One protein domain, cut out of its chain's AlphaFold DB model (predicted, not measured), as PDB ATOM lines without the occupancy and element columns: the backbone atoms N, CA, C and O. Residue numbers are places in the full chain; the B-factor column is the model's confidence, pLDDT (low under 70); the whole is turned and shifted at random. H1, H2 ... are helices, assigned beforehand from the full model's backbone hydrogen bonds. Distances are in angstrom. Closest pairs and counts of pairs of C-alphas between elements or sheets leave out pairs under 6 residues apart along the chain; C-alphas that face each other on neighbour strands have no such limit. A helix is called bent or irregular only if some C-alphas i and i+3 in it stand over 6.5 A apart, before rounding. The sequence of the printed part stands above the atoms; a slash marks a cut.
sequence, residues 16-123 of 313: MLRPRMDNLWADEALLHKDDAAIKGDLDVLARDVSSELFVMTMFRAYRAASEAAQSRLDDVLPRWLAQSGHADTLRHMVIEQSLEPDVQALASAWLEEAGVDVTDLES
ATOM      1  N   MET A  16     189.999 199.477 156.663       87.31
ATOM      2  CA  MET A  16     189.844 198.087 157.108       87.31
ATOM      3  C   MET A  16     190.387 197.845 158.518       87.31
ATOM      4  O   MET A  16     190.082 196.811 159.108       87.31
ATOM      5  N   LEU A  17     191.171 198.777 159.067       91.19
ATOM      6  CA  LEU A  17     191.801 198.628 160.375       91.19
ATOM      7  C   LEU A  17     190.762 198.443 161.488       91.19
ATOM      8  O   LEU A  17     190.841 197.488 162.258       91.19
ATOM      9  N   ARG A  18     189.748 199.316 161.525       90.06
ATOM     10  CA  ARG A  18     188.729 199.303 162.578       90.06
ATOM     11  C   ARG A  18     187.941 197.981 162.634       90.06
ATOM     12  O   ARG A  18     187.981 197.352 163.687       90.06
ATOM     13  N   PRO A  19     187.315 197.499 161.539       92.00
ATOM     14  CA  PRO A  19     186.621 196.209 161.558       92.00
ATOM     15  C   PRO A  19     187.518 195.030 161.953       92.00
ATOM     16  O   PRO A  19     187.058 194.096 162.600       92.00
ATOM     17  N   ARG A  20     188.804 195.050 161.572       92.06
ATOM     18  CA  ARG A  20     189.742 193.978 161.938       92.06
ATOM     19  C   ARG A  20     190.055 193.973 163.433       92.06
ATOM     20  O   ARG A  20     190.138 192.894 164.005       92.06
ATOM     21  N   MET A  21     190.200 195.145 164.048       93.94
ATOM     22  CA  MET A  21     190.410 195.266 165.495       93.94
ATOM     23  C   MET A  21     189.159 194.922 166.291       93.94
ATOM     24  O   MET A  21     189.263 194.179 167.257       93.94
ATOM     25  N   ASP A  22     187.981 195.371 165.849       92.19
ATOM     26  CA  ASP A  22     186.715 194.973 166.477       92.19
ATOM     27  C   ASP A  22     186.556 193.445 166.468       92.19
ATOM     28  O   ASP A  22     186.243 192.853 167.495       92.19
ATOM     29  N   ASN A  23     186.837 192.791 165.334       91.88
ATOM     30  CA  ASN A  23     186.780 191.331 165.240       91.88
ATOM     31  C   ASN A  23     187.810 190.643 166.144       91.88
ATOM     32  O   ASN A  23     187.485 189.630 166.751       91.88
ATOM     33  N   LEU A  24     189.033 191.180 166.237       92.31
ATOM     34  CA  LEU A  24     190.070 190.637 167.118       92.31
ATOM     35  C   LEU A  24     189.656 190.719 168.595       92.31
ATOM     36  O   LEU A  24     189.979 189.825 169.371       92.31
ATOM     37  N   TRP A  25     188.942 191.777 168.983       92.31
ATOM     38  CA  TRP A  25     188.546 192.011 170.374       92.31
ATOM     39  C   TRP A  25     187.205 191.416 170.773       92.31
ATOM     40  O   TRP A  25     186.967 191.199 171.958       92.31
ATOM     41  N   ALA A  26     186.353 191.121 169.795       89.62
ATOM     42  CA  ALA A  26     185.118 190.378 169.997       89.62
ATOM     43  C   ALA A  26     185.321 188.851 169.992       89.62
ATOM     44  O   ALA A  26     184.397 188.124 170.351       89.62
ATOM     45  N   ASP A  27     186.489 188.355 169.568       89.25
ATOM     46  CA  ASP A  27     186.786 186.922 169.542       89.25
ATOM     47  C   ASP A  27     186.913 186.370 170.971       89.25
ATOM     48  O   ASP A  27     187.818 186.750 171.715       89.25
ATOM     49  N   GLU A  28     186.037 185.438 171.357       87.69
ATOM     50  CA  GLU A  28     186.111 184.754 172.656       87.69
ATOM     51  C   GLU A  28     187.461 184.053 172.861       87.69
ATOM     52  O   GLU A  28     187.936 183.936 173.994       87.69
ATOM     53  N   ALA A  29     188.128 183.644 171.774       90.12
ATOM     54  CA  ALA A  29     189.457 183.057 171.848       90.12
ATOM     55  C   ALA A  29     190.499 184.027 172.426       90.12
ATOM     56  O   ALA A  29     191.480 183.555 172.999       90.12
ATOM     57  N   LEU A  30     190.293 185.351 172.346       92.19
ATOM     58  CA  LEU A  30     191.186 186.360 172.930       92.19
ATOM     59  C   LEU A  30     191.435 186.110 174.422       92.19
ATOM     60  O   LEU A  30     192.567 186.240 174.888       92.19
ATOM     61  N   LEU A  31     190.398 185.703 175.162       92.88
ATOM     62  CA  LEU A  31     190.464 185.480 176.611       92.88
ATOM     63  C   LEU A  31     191.403 184.328 176.993       92.88
ATOM     64  O   LEU A  31     191.911 184.278 178.110       92.88
ATOM     65  N   HIS A  32     191.643 183.407 176.061       92.69
ATOM     66  CA  HIS A  32     192.487 182.228 176.257       92.69
ATOM     67  C   HIS A  32     193.756 182.256 175.404       92.69
ATOM     68  O   HIS A  32     194.577 181.340 175.482       92.69
ATOM     69  N   LYS A  33     193.924 183.293 174.581       94.12
ATOM     70  CA  LYS A  33     195.070 183.456 173.696       94.12
ATOM     71  C   LYS A  33     196.290 183.877 174.502       94.12
ATOM     72  O   LYS A  33     196.190 184.721 175.394       94.12
ATOM     73  N   ASP A  34     197.445 183.295 174.192       95.06
ATOM     74  CA  ASP A  34     198.695 183.677 174.841       95.06
ATOM     75  C   ASP A  34     199.115 185.116 174.471       95.06
ATOM     76  O   ASP A  34     198.744 185.651 173.421       95.06
ATOM     77  N   ASP A  35     199.889 185.756 175.353       94.19
ATOM     78  CA  ASP A  35     200.331 187.146 175.174       94.19
ATOM     79  C   ASP A  35     201.106 187.340 173.862       94.19
ATOM     80  O   ASP A  35     200.979 188.376 173.213       94.19
ATOM     81  N   ALA A  36     201.923 186.361 173.461       94.69
ATOM     82  CA  ALA A  36     202.771 186.466 172.278       94.69
ATOM     83  C   ALA A  36     201.945 186.463 170.984       94.69
ATOM     84  O   ALA A  36     202.247 187.205 170.052       94.69
ATOM     85  N   ALA A  37     200.874 185.677 170.940       95.25
ATOM     86  CA  ALA A  37     199.969 185.585 169.812       95.25
ATOM     87  C   ALA A  37     199.092 186.839 169.696       95.25
ATOM     88  O   ALA A  37     198.861 187.301 168.581       95.25
ATOM     89  N   ILE A  38     198.654 187.430 170.816       95.69
ATOM     90  CA  ILE A  38     197.965 188.736 170.802       95.69
ATOM     91  C   ILE A  38     198.906 189.822 170.263       95.69
ATOM     92  O   ILE A  38     198.534 190.574 169.365       95.69
ATOM     93  N   LYS A  39     200.149 189.874 170.757       95.94
ATOM     94  CA  LYS A  39     201.170 190.817 170.273       95.94
ATOM     95  C   LYS A  39     201.455 190.652 168.779       95.94
ATOM     96  O   LYS A  39     201.494 191.643 168.058       95.94
ATOM     97  N   GLY A  40     201.572 189.412 168.303       95.88
ATOM     98  CA  GLY A  40     201.766 189.122 166.883       95.88
ATOM     99  C   GLY A  40     200.621 189.630 166.002       95.88
ATOM    100  O   GLY A  40     200.870 190.169 164.924       95.88
ATOM    101  N   ASP A  41     199.370 189.525 166.462       95.19
ATOM    102  CA  ASP A  41     198.229 190.093 165.738       95.19
ATOM    103  C   ASP A  41     198.274 191.625 165.704       95.19
ATOM    104  O   ASP A  41     197.994 192.225 164.663       95.19
ATOM    105  N   LEU A  42     198.655 192.262 166.816       95.56
ATOM    106  CA  LEU A  42     198.812 193.716 166.893       95.56
ATOM    107  C   LEU A  42     199.901 194.209 165.930       95.56
ATOM    108  O   LEU A  42     199.655 195.149 165.174       95.56
ATOM    109  N   ASP A  43     201.045 193.525 165.862       95.81
ATOM    110  CA  ASP A  43     202.129 193.847 164.923       95.81
ATOM    111  C   ASP A  43     201.671 193.737 163.458       95.81
ATOM    112  O   ASP A  43     202.036 194.550 162.603       95.81
ATOM    113  N   VAL A  44     200.843 192.733 163.146       94.44
ATOM    114  CA  VAL A  44     200.258 192.560 161.807       94.44
ATOM    115  C   VAL A  44     199.288 193.692 161.474       94.44
ATOM    116  O   VAL A  44     199.236 194.130 160.324       94.44
ATOM    117  N   LEU A  45     198.511 194.163 162.448       93.88
ATOM    118  CA  LEU A  45     197.562 195.257 162.252       93.88
ATOM    119  C   LEU A  45     198.254 196.623 162.140       93.88
ATOM    120  O   LEU A  45     197.769 197.470 161.390       93.88
ATOM    121  N   ALA A  46     199.378 196.825 162.829       93.69
ATOM    122  CA  ALA A  46     200.117 198.088 162.844       93.69
ATOM    123  C   ALA A  46     200.981 198.328 161.592       93.69
ATOM    124  O   ALA A  46     201.242 199.475 161.239       93.69
ATOM    125  N   ARG A  47     201.405 197.266 160.892       90.69
ATOM    126  CA  ARG A  47     202.436 197.319 159.833       90.69
ATOM    127  C   ARG A  47     202.198 198.344 158.715       90.69
ATOM    128  O   ARG A  47     203.154 198.962 158.259       90.69
ATOM    129  N   ASP A  48     200.953 198.502 158.264       88.06
ATOM    130  CA  ASP A  48     200.611 199.276 157.057       88.06
ATOM    131  C   ASP A  48     199.772 200.534 157.363       88.06
ATOM    132  O   ASP A  48     199.057 201.052 156.498       88.06
ATOM    133  N   VAL A  49     199.813 201.020 158.605       91.94
ATOM    134  CA  VAL A  49     199.055 202.193 159.068       91.94
ATOM    135  C   VAL A  49     199.947 203.135 159.871       91.94
ATOM    136  O   VAL A  49     200.938 202.719 160.462       91.94
ATOM    137  N   SER A  50     199.620 204.430 159.896       91.31
ATOM    138  CA  SER A  50     200.364 205.368 160.742       91.31
ATOM    139  C   SER A  50     200.131 205.057 162.221       91.31
ATOM    140  O   SER A  50     199.019 204.695 162.614       91.31
ATOM    141  N   SER A  51     201.159 205.255 163.050       92.50
ATOM    142  CA  SER A  51     201.088 205.021 164.498       92.50
ATOM    143  C   SER A  51     199.924 205.764 165.156       92.50
ATOM    144  O   SER A  51     199.199 205.179 165.952       92.50
ATOM    145  N   GLU A  52     199.692 207.026 164.784       90.56
ATOM    146  CA  GLU A  52     198.592 207.831 165.332       90.56
ATOM    147  C   GLU A  52     197.218 207.242 164.971       90.56
ATOM    148  O   GLU A  52     196.354 207.083 165.835       90.56
ATOM    149  N   LEU A  53     197.018 206.852 163.703       90.81
ATOM    150  CA  LEU A  53     195.768 206.230 163.262       90.81
ATOM    151  C   LEU A  53     195.550 204.881 163.953       90.81
ATOM    152  O   LEU A  53     194.419 204.569 164.337       90.81
ATOM    153  N   PHE A  54     196.617 204.099 164.114       94.75
ATOM    154  CA  PHE A  54     196.583 202.821 164.809       94.75
ATOM    155  C   PHE A  54     196.156 202.992 166.266       94.75
ATOM    156  O   PHE A  54     195.130 202.443 166.665       94.75
ATOM    157  N   VAL A  55     196.873 203.823 167.027       93.94
ATOM    158  CA  VAL A  55     196.611 204.083 168.450       93.94
ATOM    159  C   VAL A  55     195.201 204.647 168.664       93.94
ATOM    160  O   VAL A  55     194.465 204.164 169.523       93.94
ATOM    161  N   MET A  56     194.754 205.597 167.832       91.50
ATOM    162  CA  MET A  56     193.379 206.117 167.898       91.50
ATOM    163  C   MET A  56     192.328 205.040 167.640       91.50
ATOM    164  O   MET A  56     191.305 204.973 168.325       91.50
ATOM    165  N   THR A  57     192.551 204.203 166.627       93.12
ATOM    166  CA  THR A  57     191.635 203.099 166.325       93.12
ATOM    167  C   THR A  57     191.633 202.087 167.466       93.12
ATOM    168  O   THR A  57     190.578 201.528 167.775       93.12
ATOM    169  N   MET A  58     192.777 201.938 168.141       95.06
ATOM    170  CA  MET A  58     192.977 201.018 169.248       95.06
ATOM    171  C   MET A  58     192.134 201.384 170.456       95.06
ATOM    172  O   MET A  58     191.284 200.597 170.863       95.06
ATOM    173  N   PHE A  59     192.231 202.614 170.946       93.81
ATOM    174  CA  PHE A  59     191.373 203.042 172.051       93.81
ATOM    175  C   PHE A  59     189.889 202.932 171.732       93.81
ATOM    176  O   PHE A  59     189.093 202.480 172.555       93.81
ATOM    177  N   ARG A  60     189.492 203.316 170.516       91.44
ATOM    178  CA  ARG A  60     188.078 203.271 170.154       91.44
ATOM    179  C   ARG A  60     187.535 201.848 170.132       91.44
ATOM    180  O   ARG A  60     186.333 201.687 170.327       91.44
ATOM    181  N   ALA A  61     188.313 200.855 169.708       93.56
ATOM    182  CA  ALA A  61     187.803 199.487 169.627       93.56
ATOM    183  C   ALA A  61     187.943 198.789 171.004       93.56
ATOM    184  O   ALA A  61     187.058 198.024 171.362       93.56
ATOM    185  N   TYR A  62     188.914 199.182 171.845       94.56
ATOM    186  CA  TYR A  62     189.024 198.750 173.240       94.56
ATOM    187  C   TYR A  62     187.774 199.173 174.024       94.56
ATOM    188  O   TYR A  62     187.116 198.343 174.644       94.56
ATOM    189  N   ARG A  63     187.341 200.437 173.880       92.56
ATOM    190  CA  ARG A  63     186.098 200.947 174.495       92.56
ATOM    191  C   ARG A  63     184.831 200.211 174.050       92.56
ATOM    192  O   ARG A  63     183.832 200.263 174.754       92.56
ATOM    193  N   ALA A  64     184.853 199.585 172.875       91.44
ATOM    194  CA  ALA A  64     183.725 198.822 172.344       91.44
ATOM    195  C   ALA A  64     183.787 197.327 172.705       91.44
ATOM    196  O   ALA A  64     182.808 196.616 172.481       91.44
ATOM    197  N   ALA A  65     184.920 196.848 173.224       94.12
ATOM    198  CA  ALA A  65     185.103 195.465 173.633       94.12
ATOM    199  C   ALA A  65     184.347 195.161 174.940       94.12
ATOM    200  O   ALA A  65     183.962 196.069 175.678       94.12
ATOM    201  N   SER A  66     184.133 193.876 175.228       95.75
ATOM    202  CA  SER A  66     183.548 193.442 176.502       95.75
ATOM    203  C   SER A  66     184.496 193.726 177.673       95.75
ATOM    204  O   SER A  66     185.708 193.784 177.486       95.75
ATOM    205  N   GLU A  67     183.972 193.834 178.897       94.94
ATOM    206  CA  GLU A  67     184.794 194.059 180.102       94.94
ATOM    207  C   GLU A  67     185.871 192.976 180.288       94.94
ATOM    208  O   GLU A  67     187.009 193.273 180.641       94.94
ATOM    209  N   ALA A  68     185.543 191.717 179.979       94.50
ATOM    210  CA  ALA A  68     186.506 190.617 180.029       94.50
ATOM    211  C   ALA A  68     187.640 190.797 179.005       94.50
ATOM    212  O   ALA A  68     188.803 190.542 179.316       94.50
ATOM    213  N   ALA A  69     187.318 191.262 177.792       95.12
ATOM    214  CA  ALA A  69     188.319 191.553 176.772       95.12
ATOM    215  C   ALA A  69     189.160 192.782 177.140       95.12
ATOM    216  O   ALA A  69     190.374 192.747 176.971       95.12
ATOM    217  N   GLN A  70     188.547 193.834 177.687       95.56
ATOM    218  CA  GLN A  70     189.252 195.019 178.184       95.56
ATOM    219  C   GLN A  70     190.263 194.645 179.265       95.56
ATOM    220  O   GLN A  70     191.447 194.907 179.088       95.56
ATOM    221  N   SER A  71     189.827 193.911 180.294       94.81
ATOM    222  CA  SER A  71     190.713 193.432 181.358       94.81
ATOM    223  C   SER A  71     191.865 192.589 180.809       94.81
ATOM    224  O   SER A  71     193.006 192.762 181.226       94.81
ATOM    225  N   ARG A  72     191.601 191.717 179.826       95.50
ATOM    226  CA  ARG A  72     192.656 190.928 179.177       95.50
ATOM    227  C   ARG A  72     193.644 191.797 178.394       95.50
ATOM    228  O   ARG A  72     194.831 191.478 178.334       95.50
ATOM    229  N   LEU A  73     193.158 192.849 177.745       95.62
ATOM    230  CA  LEU A  73     193.971 193.769 176.958       95.62
ATOM    231  C   LEU A  73     194.789 194.711 177.842       95.62
ATOM    232  O   LEU A  73     195.919 195.008 177.463       95.62
ATOM    233  N   ASP A  74     194.280 195.115 179.004       95.31
ATOM    234  CA  ASP A  74     195.019 195.935 179.972       95.31
ATOM    235  C   ASP A  74     196.307 195.246 180.423       95.31
ATOM    236  O   ASP A  74     197.347 195.886 180.502       95.31
ATOM    237  N   ASP A  75     196.296 193.919 180.567       94.25
ATOM    238  CA  ASP A  75     197.516 193.177 180.881       94.25
ATOM    239  C   ASP A  75     198.552 193.228 179.741       94.25
ATOM    240  O   ASP A  75     199.762 193.190 179.984       94.25
ATOM    241  N   VAL A  76     198.109 193.231 178.478       96.06
ATOM    242  CA  VAL A  76     198.965 192.963 177.305       96.06
ATOM    243  C   VAL A  76     199.426 194.240 176.605       96.06
ATOM    244  O   VAL A  76     200.582 194.318 176.170       96.06
ATOM    245  N   LEU A  77     198.538 195.225 176.468       96.06
ATOM    246  CA  LEU A  77     198.753 196.425 175.662       96.06
ATOM    247  C   LEU A  77     199.901 197.304 176.174       96.06
ATOM    248  O   LEU A  77     200.737 197.652 175.340       96.06
ATOM    249  N   PRO A  78     200.054 197.598 177.480       95.94
ATOM    250  CA  PRO A  78     201.186 198.383 177.985       95.94
ATOM    251  C   PRO A  78     202.538 197.762 177.621       95.94
ATOM    252  O   PRO A  78     203.417 198.402 177.038       95.94
ATOM    253  N   ARG A  79     202.673 196.448 177.843       94.88
ATOM    254  CA  ARG A  79     203.888 195.688 177.510       94.88
ATOM    255  C   ARG A  79     204.154 195.630 176.009       94.88
ATOM    256  O   ARG A  79     205.310 195.535 175.602       94.88
ATOM    257  N   TRP A  80     203.111 195.618 175.185       96.12
ATOM    258  CA  TRP A  80     203.257 195.687 173.734       96.12
ATOM    259  C   TRP A  80     203.653 197.094 173.267       96.12
ATOM    260  O   TRP A  80     204.573 197.214 172.464       96.12
ATOM    261  N   LEU A  81     203.031 198.150 173.804       95.31
ATOM    262  CA  LEU A  81     203.342 199.553 173.499       95.31
ATOM    263  C   LEU A  81     204.816 199.880 173.770       95.31
ATOM    264  O   LEU A  81     205.453 200.538 172.944       95.31
ATOM    265  N   ALA A  82     205.362 199.364 174.878       92.25
ATOM    266  CA  ALA A  82     206.777 199.492 175.232       92.25
ATOM    267  C   ALA A  82     207.725 198.868 174.189       92.25
ATOM    268  O   ALA A  82     208.850 199.325 174.010       92.25
ATOM    269  N   GLN A  83     207.287 197.809 173.500       92.75
ATOM    270  CA  GLN A  83     208.116 197.016 172.583       92.75
ATOM    271  C   GLN A  83     207.978 197.453 171.121       92.75
ATOM    272  O   GLN A  83     208.911 197.284 170.338       92.75
ATOM    273  N   SER A  84     206.825 198.002 170.746       89.69
ATOM    274  CA  SER A  84     206.456 198.284 169.354       89.69
ATOM    275  C   SER A  84     206.814 199.696 168.870       89.69
ATOM    276  O   SER A  84     206.616 200.011 167.699       89.69
ATOM    277  N   GLY A  85     207.334 200.563 169.746       83.62
ATOM    278  CA  GLY A  85     207.619 201.971 169.427       83.62
ATOM    279  C   GLY A  85     206.368 202.857 169.356       83.62
ATOM    280  O   GLY A  85     206.450 204.023 168.972       83.62
ATOM    281  N   HIS A  86     205.200 202.333 169.741       93.06
ATOM    282  CA  HIS A  86     203.960 203.111 169.811       93.06
ATOM    283  C   HIS A  86     203.797 203.875 171.133       93.06
ATOM    284  O   HIS A  86     202.995 204.809 171.176       93.06
ATOM    285  N   ALA A  87     204.576 203.546 172.173       92.62
ATOM    286  CA  ALA A  87     204.600 204.289 173.434       92.62
ATOM    287  C   ALA A  87     204.925 205.783 173.237       92.62
ATOM    288  O   ALA A  87     204.204 206.631 173.751       92.62
ATOM    289  N   ASP A  88     205.917 206.126 172.408       90.19
ATOM    290  CA  ASP A  88     206.266 207.531 172.128       90.19
ATOM    291  C   ASP A  88     205.139 208.277 171.404       90.19
ATOM    292  O   ASP A  88     204.842 209.433 171.707       90.19
ATOM    293  N   THR A  89     204.465 207.598 170.467       92.12
ATOM    294  CA  THR A  89     203.299 208.171 169.775       92.12
ATOM    295  C   THR A  89     202.172 208.438 170.769       92.12
ATOM    296  O   THR A  89     201.599 209.525 170.767       92.12
ATOM    297  N   LEU A  90     201.875 207.476 171.645       93.75
ATOM    298  CA  LEU A  90     200.859 207.633 172.679       93.75
ATOM    299  C   LEU A  90     201.216 208.769 173.648       93.75
ATOM    300  O   LEU A  90     200.367 209.609 173.940       93.75
ATOM    301  N   ARG A  91     202.482 208.858 174.071       91.00
ATOM    302  CA  ARG A  91     202.997 209.948 174.907       91.00
ATOM    303  C   ARG A  91     202.774 211.305 174.243       91.00
ATOM    304  O   ARG A  91     202.213 212.199 174.871       91.00
ATOM    305  N   HIS A  92     203.142 211.456 172.970       86.69
ATOM    306  CA  HIS A  92     202.885 212.688 172.214       86.69
ATOM    307  C   HIS A  92     201.395 213.030 172.158       86.69
ATOM    308  O   HIS A  92     201.026 214.178 172.388       86.69
ATOM    309  N   MET A  93     200.526 212.045 171.933       88.88
ATOM    310  CA  MET A  93     199.079 212.267 171.907       88.88
ATOM    311  C   MET A  93     198.516 212.721 173.264       88.88
ATOM    312  O   MET A  93     197.617 213.564 173.299       88.88
ATOM    313  N   VAL A  94     199.050 212.204 174.377       88.06
ATOM    314  CA  VAL A  94     198.686 212.651 175.732       88.06
ATOM    315  C   VAL A  94     199.162 214.085 175.982       88.06
ATOM    316  O   VAL A  94     198.367 214.900 176.451       88.06
ATOM    317  N   ILE A  95     200.407 214.419 175.614       82.12
ATOM    318  CA  ILE A  95     200.975 215.776 175.742       82.12
ATOM    319  C   ILE A  95     200.157 216.783 174.931       82.12
ATOM    320  O   ILE A  95     199.773 217.834 175.435       82.12
ATOM    321  N   GLU A  96     199.842 216.451 173.680       78.31
ATOM    322  CA  GLU A  96     199.042 217.296 172.791       78.31
ATOM    323  C   GLU A  96     197.555 217.330 173.162       78.31
ATOM    324  O   GLU A  96     196.778 218.021 172.498       78.31
ATOM    325  N   GLN A  97     197.138 216.579 174.192       75.19
ATOM    326  CA  GLN A  97     195.743 216.406 174.606       75.19
ATOM    327  C   GLN A  97     194.836 216.105 173.400       75.19
ATOM    328  O   GLN A  97     193.747 216.660 173.239       75.19
ATOM    329  N   SER A  98     195.324 215.263 172.485       81.12
ATOM    330  CA  SER A  98     194.594 214.903 171.269       81.12
ATOM    331  C   SER A  98     193.549 213.806 171.516       81.12
ATOM    332  O   SER A  98     192.701 213.583 170.644       81.12
ATOM    333  N   LEU A  99     193.591 213.196 172.707       84.50
ATOM    334  CA  LEU A  99     192.695 212.171 173.241       84.50
ATOM    335  C   LEU A  99     191.531 212.782 174.046       84.50
ATOM    336  O   LEU A  99     191.626 213.893 174.563       84.50
ATOM    337  N   GLU A 100     190.423 212.045 174.162       80.19
ATOM    338  CA  GLU A 100     189.311 212.403 175.060       80.19
ATOM    339  C   GLU A 100     189.733 212.249 176.538       80.19
ATOM    340  O   GLU A 100     190.598 211.420 176.817       80.19
ATOM    341  N   PRO A 101     189.154 213.002 177.499       77.56
ATOM    342  CA  PRO A 101     189.622 213.003 178.891       77.56
ATOM    343  C   PRO A 101     189.634 211.627 179.576       77.56
ATOM    344  O   PRO A 101     190.547 211.322 180.337       77.56
ATOM    345  N   ASP A 102     188.637 210.785 179.295       78.94
ATOM    346  CA  ASP A 102     188.548 209.411 179.803       78.94
ATOM    347  C   ASP A 102     189.620 208.504 179.183       78.94
ATOM    348  O   ASP A 102     190.253 207.710 179.874       78.94
ATOM    349  N   VAL A 103     189.885 208.680 177.887       88.69
ATOM    350  CA  VAL A 103     190.959 207.985 177.169       88.69
ATOM    351  C   VAL A 103     192.337 208.458 177.632       88.69
ATOM    352  O   VAL A 103     193.271 207.667 177.658       88.69
ATOM    353  N   GLN A 104     192.476 209.726 178.014       86.50
ATOM    354  CA  GLN A 104     193.739 210.295 178.470       86.50
ATOM    355  C   GLN A 104     194.201 209.662 179.787       86.50
ATOM    356  O   GLN A 104     195.373 209.321 179.904       86.50
ATOM    357  N   ALA A 105     193.288 209.438 180.737       86.50
ATOM    358  CA  ALA A 105     193.606 208.745 181.988       86.50
ATOM    359  C   ALA A 105     194.081 207.302 181.739       86.50
ATOM    360  O   ALA A 105     195.107 206.888 182.276       86.50
ATOM    361  N   LEU A 106     193.380 206.567 180.869       91.94
ATOM    362  CA  LEU A 106     193.769 205.212 180.470       91.94
ATOM    363  C   LEU A 106     195.123 205.193 179.745       91.94
ATOM    364  O   LEU A 106     195.978 204.364 180.037       91.94
ATOM    365  N   ALA A 107     195.336 206.128 178.818       93.56
ATOM    366  CA  ALA A 107     196.590 206.269 178.091       93.56
ATOM    367  C   ALA A 107     197.772 206.540 179.029       93.56
ATOM    368  O   ALA A 107     198.821 205.927 178.858       93.56
ATOM    369  N   SER A 108     197.602 207.420 180.020       91.38
ATOM    370  CA  SER A 108     198.627 207.679 181.033       91.38
ATOM    371  C   SER A 108     198.940 206.429 181.858       91.38
ATOM    372  O   SER A 108     200.114 206.118 182.028       91.38
ATOM    373  N   ALA A 109     197.923 205.671 182.288       92.31
ATOM    374  CA  ALA A 109     198.129 204.416 183.018       92.31
ATOM    375  C   ALA A 109     198.900 203.379 182.179       92.31
ATOM    376  O   ALA A 109     199.870 202.786 182.645       92.31
ATOM    377  N   TRP A 110     198.537 203.211 180.903       95.31
ATOM    378  CA  TRP A 110     199.262 202.314 179.999       95.31
ATOM    379  C   TRP A 110     200.698 202.770 179.721       95.31
ATOM    380  O   TRP A 110     201.571 201.926 179.533       95.31
ATOM    381  N   LEU A 111     200.961 204.078 179.668       94.81
ATOM    382  CA  LEU A 111     202.318 204.615 179.523       94.81
ATOM    383  C   LEU A 111     203.164 204.346 180.772       94.81
ATOM    384  O   LEU A 111     204.306 203.910 180.642       94.81
ATOM    385  N   GLU A 112     202.595 204.549 181.958       93.62
ATOM    386  CA  GLU A 112     203.260 204.264 183.231       93.62
ATOM    387  C   GLU A 112     203.632 202.776 183.339       93.62
ATOM    388  O   GLU A 112     204.789 202.435 183.589       93.62
ATOM    389  N   GLU A 113     202.698 201.871 183.030       94.31
ATOM    390  CA  GLU A 113     202.959 200.425 183.000       94.31
ATOM    391  C   GLU A 113     203.931 199.996 181.890       94.31
ATOM    392  O   GLU A 113     204.661 199.010 182.033       94.31
ATOM    393  N   ALA A 114     203.987 200.744 180.785       93.25
ATOM    394  CA  ALA A 114     204.992 200.568 179.740       93.25
ATOM    395  C   ALA A 114     206.398 201.035 180.174       93.25
ATOM    396  O   ALA A 114     207.352 200.874 179.409       93.25
ATOM    397  N   GLY A 115     206.546 201.591 181.384       91.81
ATOM    398  CA  GLY A 115     207.803 202.107 181.922       91.81
ATOM    399  C   GLY A 115     208.182 203.487 181.380       91.81
ATOM    400  O   GLY A 115     209.354 203.862 181.438       91.81
ATOM    401  N   VAL A 116     207.221 204.228 180.819       91.25
ATOM    402  CA  VAL A 116     207.422 205.602 180.353       91.25
ATOM    403  C   VAL A 116     207.272 206.555 181.532       91.25
ATOM    404  O   VAL A 116     206.306 206.471 182.285       91.25
ATOM    405  N   ASP A 117     208.208 207.493 181.668       85.69
ATOM    406  CA  ASP A 117     208.089 208.575 182.641       85.69
ATOM    407  C   ASP A 117     206.901 209.488 182.280       85.69
ATOM    408  O   ASP A 117     206.897 210.173 181.247       85.69
ATOM    409  N   VAL A 118     205.875 209.456 183.134       83.00
ATOM    410  CA  VAL A 118     204.638 210.232 182.994       83.00
ATOM    411  C   VAL A 118     204.658 211.544 183.781       83.00
ATOM    412  O   VAL A 118     203.704 212.311 183.680       83.00
ATOM    413  N   THR A 119     205.738 211.856 184.506       78.12
ATOM    414  CA  THR A 119     205.831 213.071 185.339       78.12
ATOM    415  C   THR A 119     205.652 214.341 184.494       78.12
ATOM    416  O   THR A 119     204.962 215.281 184.885       78.12
ATOM    417  N   ASP A 120     206.173 214.334 183.263       68.81
ATOM    418  CA  ASP A 120     206.015 215.437 182.307       68.81
ATOM    419  C   ASP A 120     204.591 215.549 181.732       68.81
ATOM    420  O   ASP A 120     204.212 216.614 181.239       68.81
ATOM    421  N   LEU A 121     203.790 214.474 181.777       67.69
ATOM    422  CA  LEU A 121     202.408 214.453 181.270       67.69
ATOM    423  C   LEU A 121     201.444 215.200 182.198       67.69
ATOM    424  O   LEU A 121     200.397 215.667 181.747       67.69
ATOM    425  N   GLU A 122     201.801 215.340 183.477       58.81
ATOM    426  CA  GLU A 122     201.060 216.164 184.434       58.81
ATOM    427  C   GLU A 122     201.261 217.663 184.176       58.81
ATOM    428  O   GLU A 122     200.399 218.486 184.510       58.81
ATOM    429  N   SER A 123     202.367 218.033 183.518       58.06
ATOM    430  CA  SER A 123     202.597 219.406 183.088       58.06
ATOM    431  C   SER A 123     201.693 219.718 181.893       58.06
ATOM    432  O   SER A 123     201.926 219.321 180.751       58.06
TER     433      SER A 123
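What this domain is: This is residues 16 to 123 of the 313 residues of an uncharacterized protein of Chloroflexi bacterium (UniProt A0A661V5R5). Seven helices, mostly crossed, make an elongated body: H4 and the long, kinked H5 lie in the middle, with H1, H2 and H3 at one end and the helical hairpin of H6 and H7 at the other. The printed part has 108 residues with seven named helices, H1 to H7 in chain order, and no named strand; the class is all helix. It is compact, with a radius of gyration of the C-alphas of 13.1 A, and spans 40 by 24 by 24 A.

How they stand to each other: H1, residues 16 to 26, touches H4, residues 51 to 62, closest at the C-alphas of Asp 22 and Ala 61, 5.6 A. H1 only just touches H3, residues 35 to 46, with 3 pairs of C-alphas within 8 A, closest at Leu 17 and Leu 45, 6.9 A; they run opposite ways at a shallow tilt of 18 degrees. The hub is H5, residues 67 to 84. Its closest C-alphas are Arg 72 to Leu 31 of H2, residues 28 to 32, at 6.4 A; Trp 80 to Lys 39 of H3 at 6.3 A; and Pro 78 to Trp 110 of H7, residues 101 to 113, at 4.8 A. H6, residues 86 to 95, touches residues 51 to 55 of H4 alone, about perpendicular at 84 degrees, with the C-alphas of Ser 51 and His 86 closest at 6.3 A. H6 and H7 form a hairpin at 45 degrees, closest at the C-alphas of Val 94 and Gln 104, 6.1 A. H1 and H7 are apart. Every O i to N i+4 pair is within hydrogen-bond range in H1, H3, H4, H6 and H7; H5 has 9 of 14, and H2 has 0 of 1 but 2 of 2 O i to N i+3 pairs.

Where its parts are: H1 begins at C-alpha 16 (189.844, 198.087, 157.108). H5 is 24.5 A long, with a kink of 42 degrees near residue 76; it is irregular, but only just: C-alphas 75 and 78 are 7.0 A apart. H7, 18.8 A long, ends at C-alpha 113 (202.959, 200.425, 183.000).

The domain as a whole: The C-alphas farthest apart, Ala 29 and Ser 123, are 40.3 A apart. The printed part has no cut, and the six links are tight. Residues 120 to 123 have pLDDT under 70.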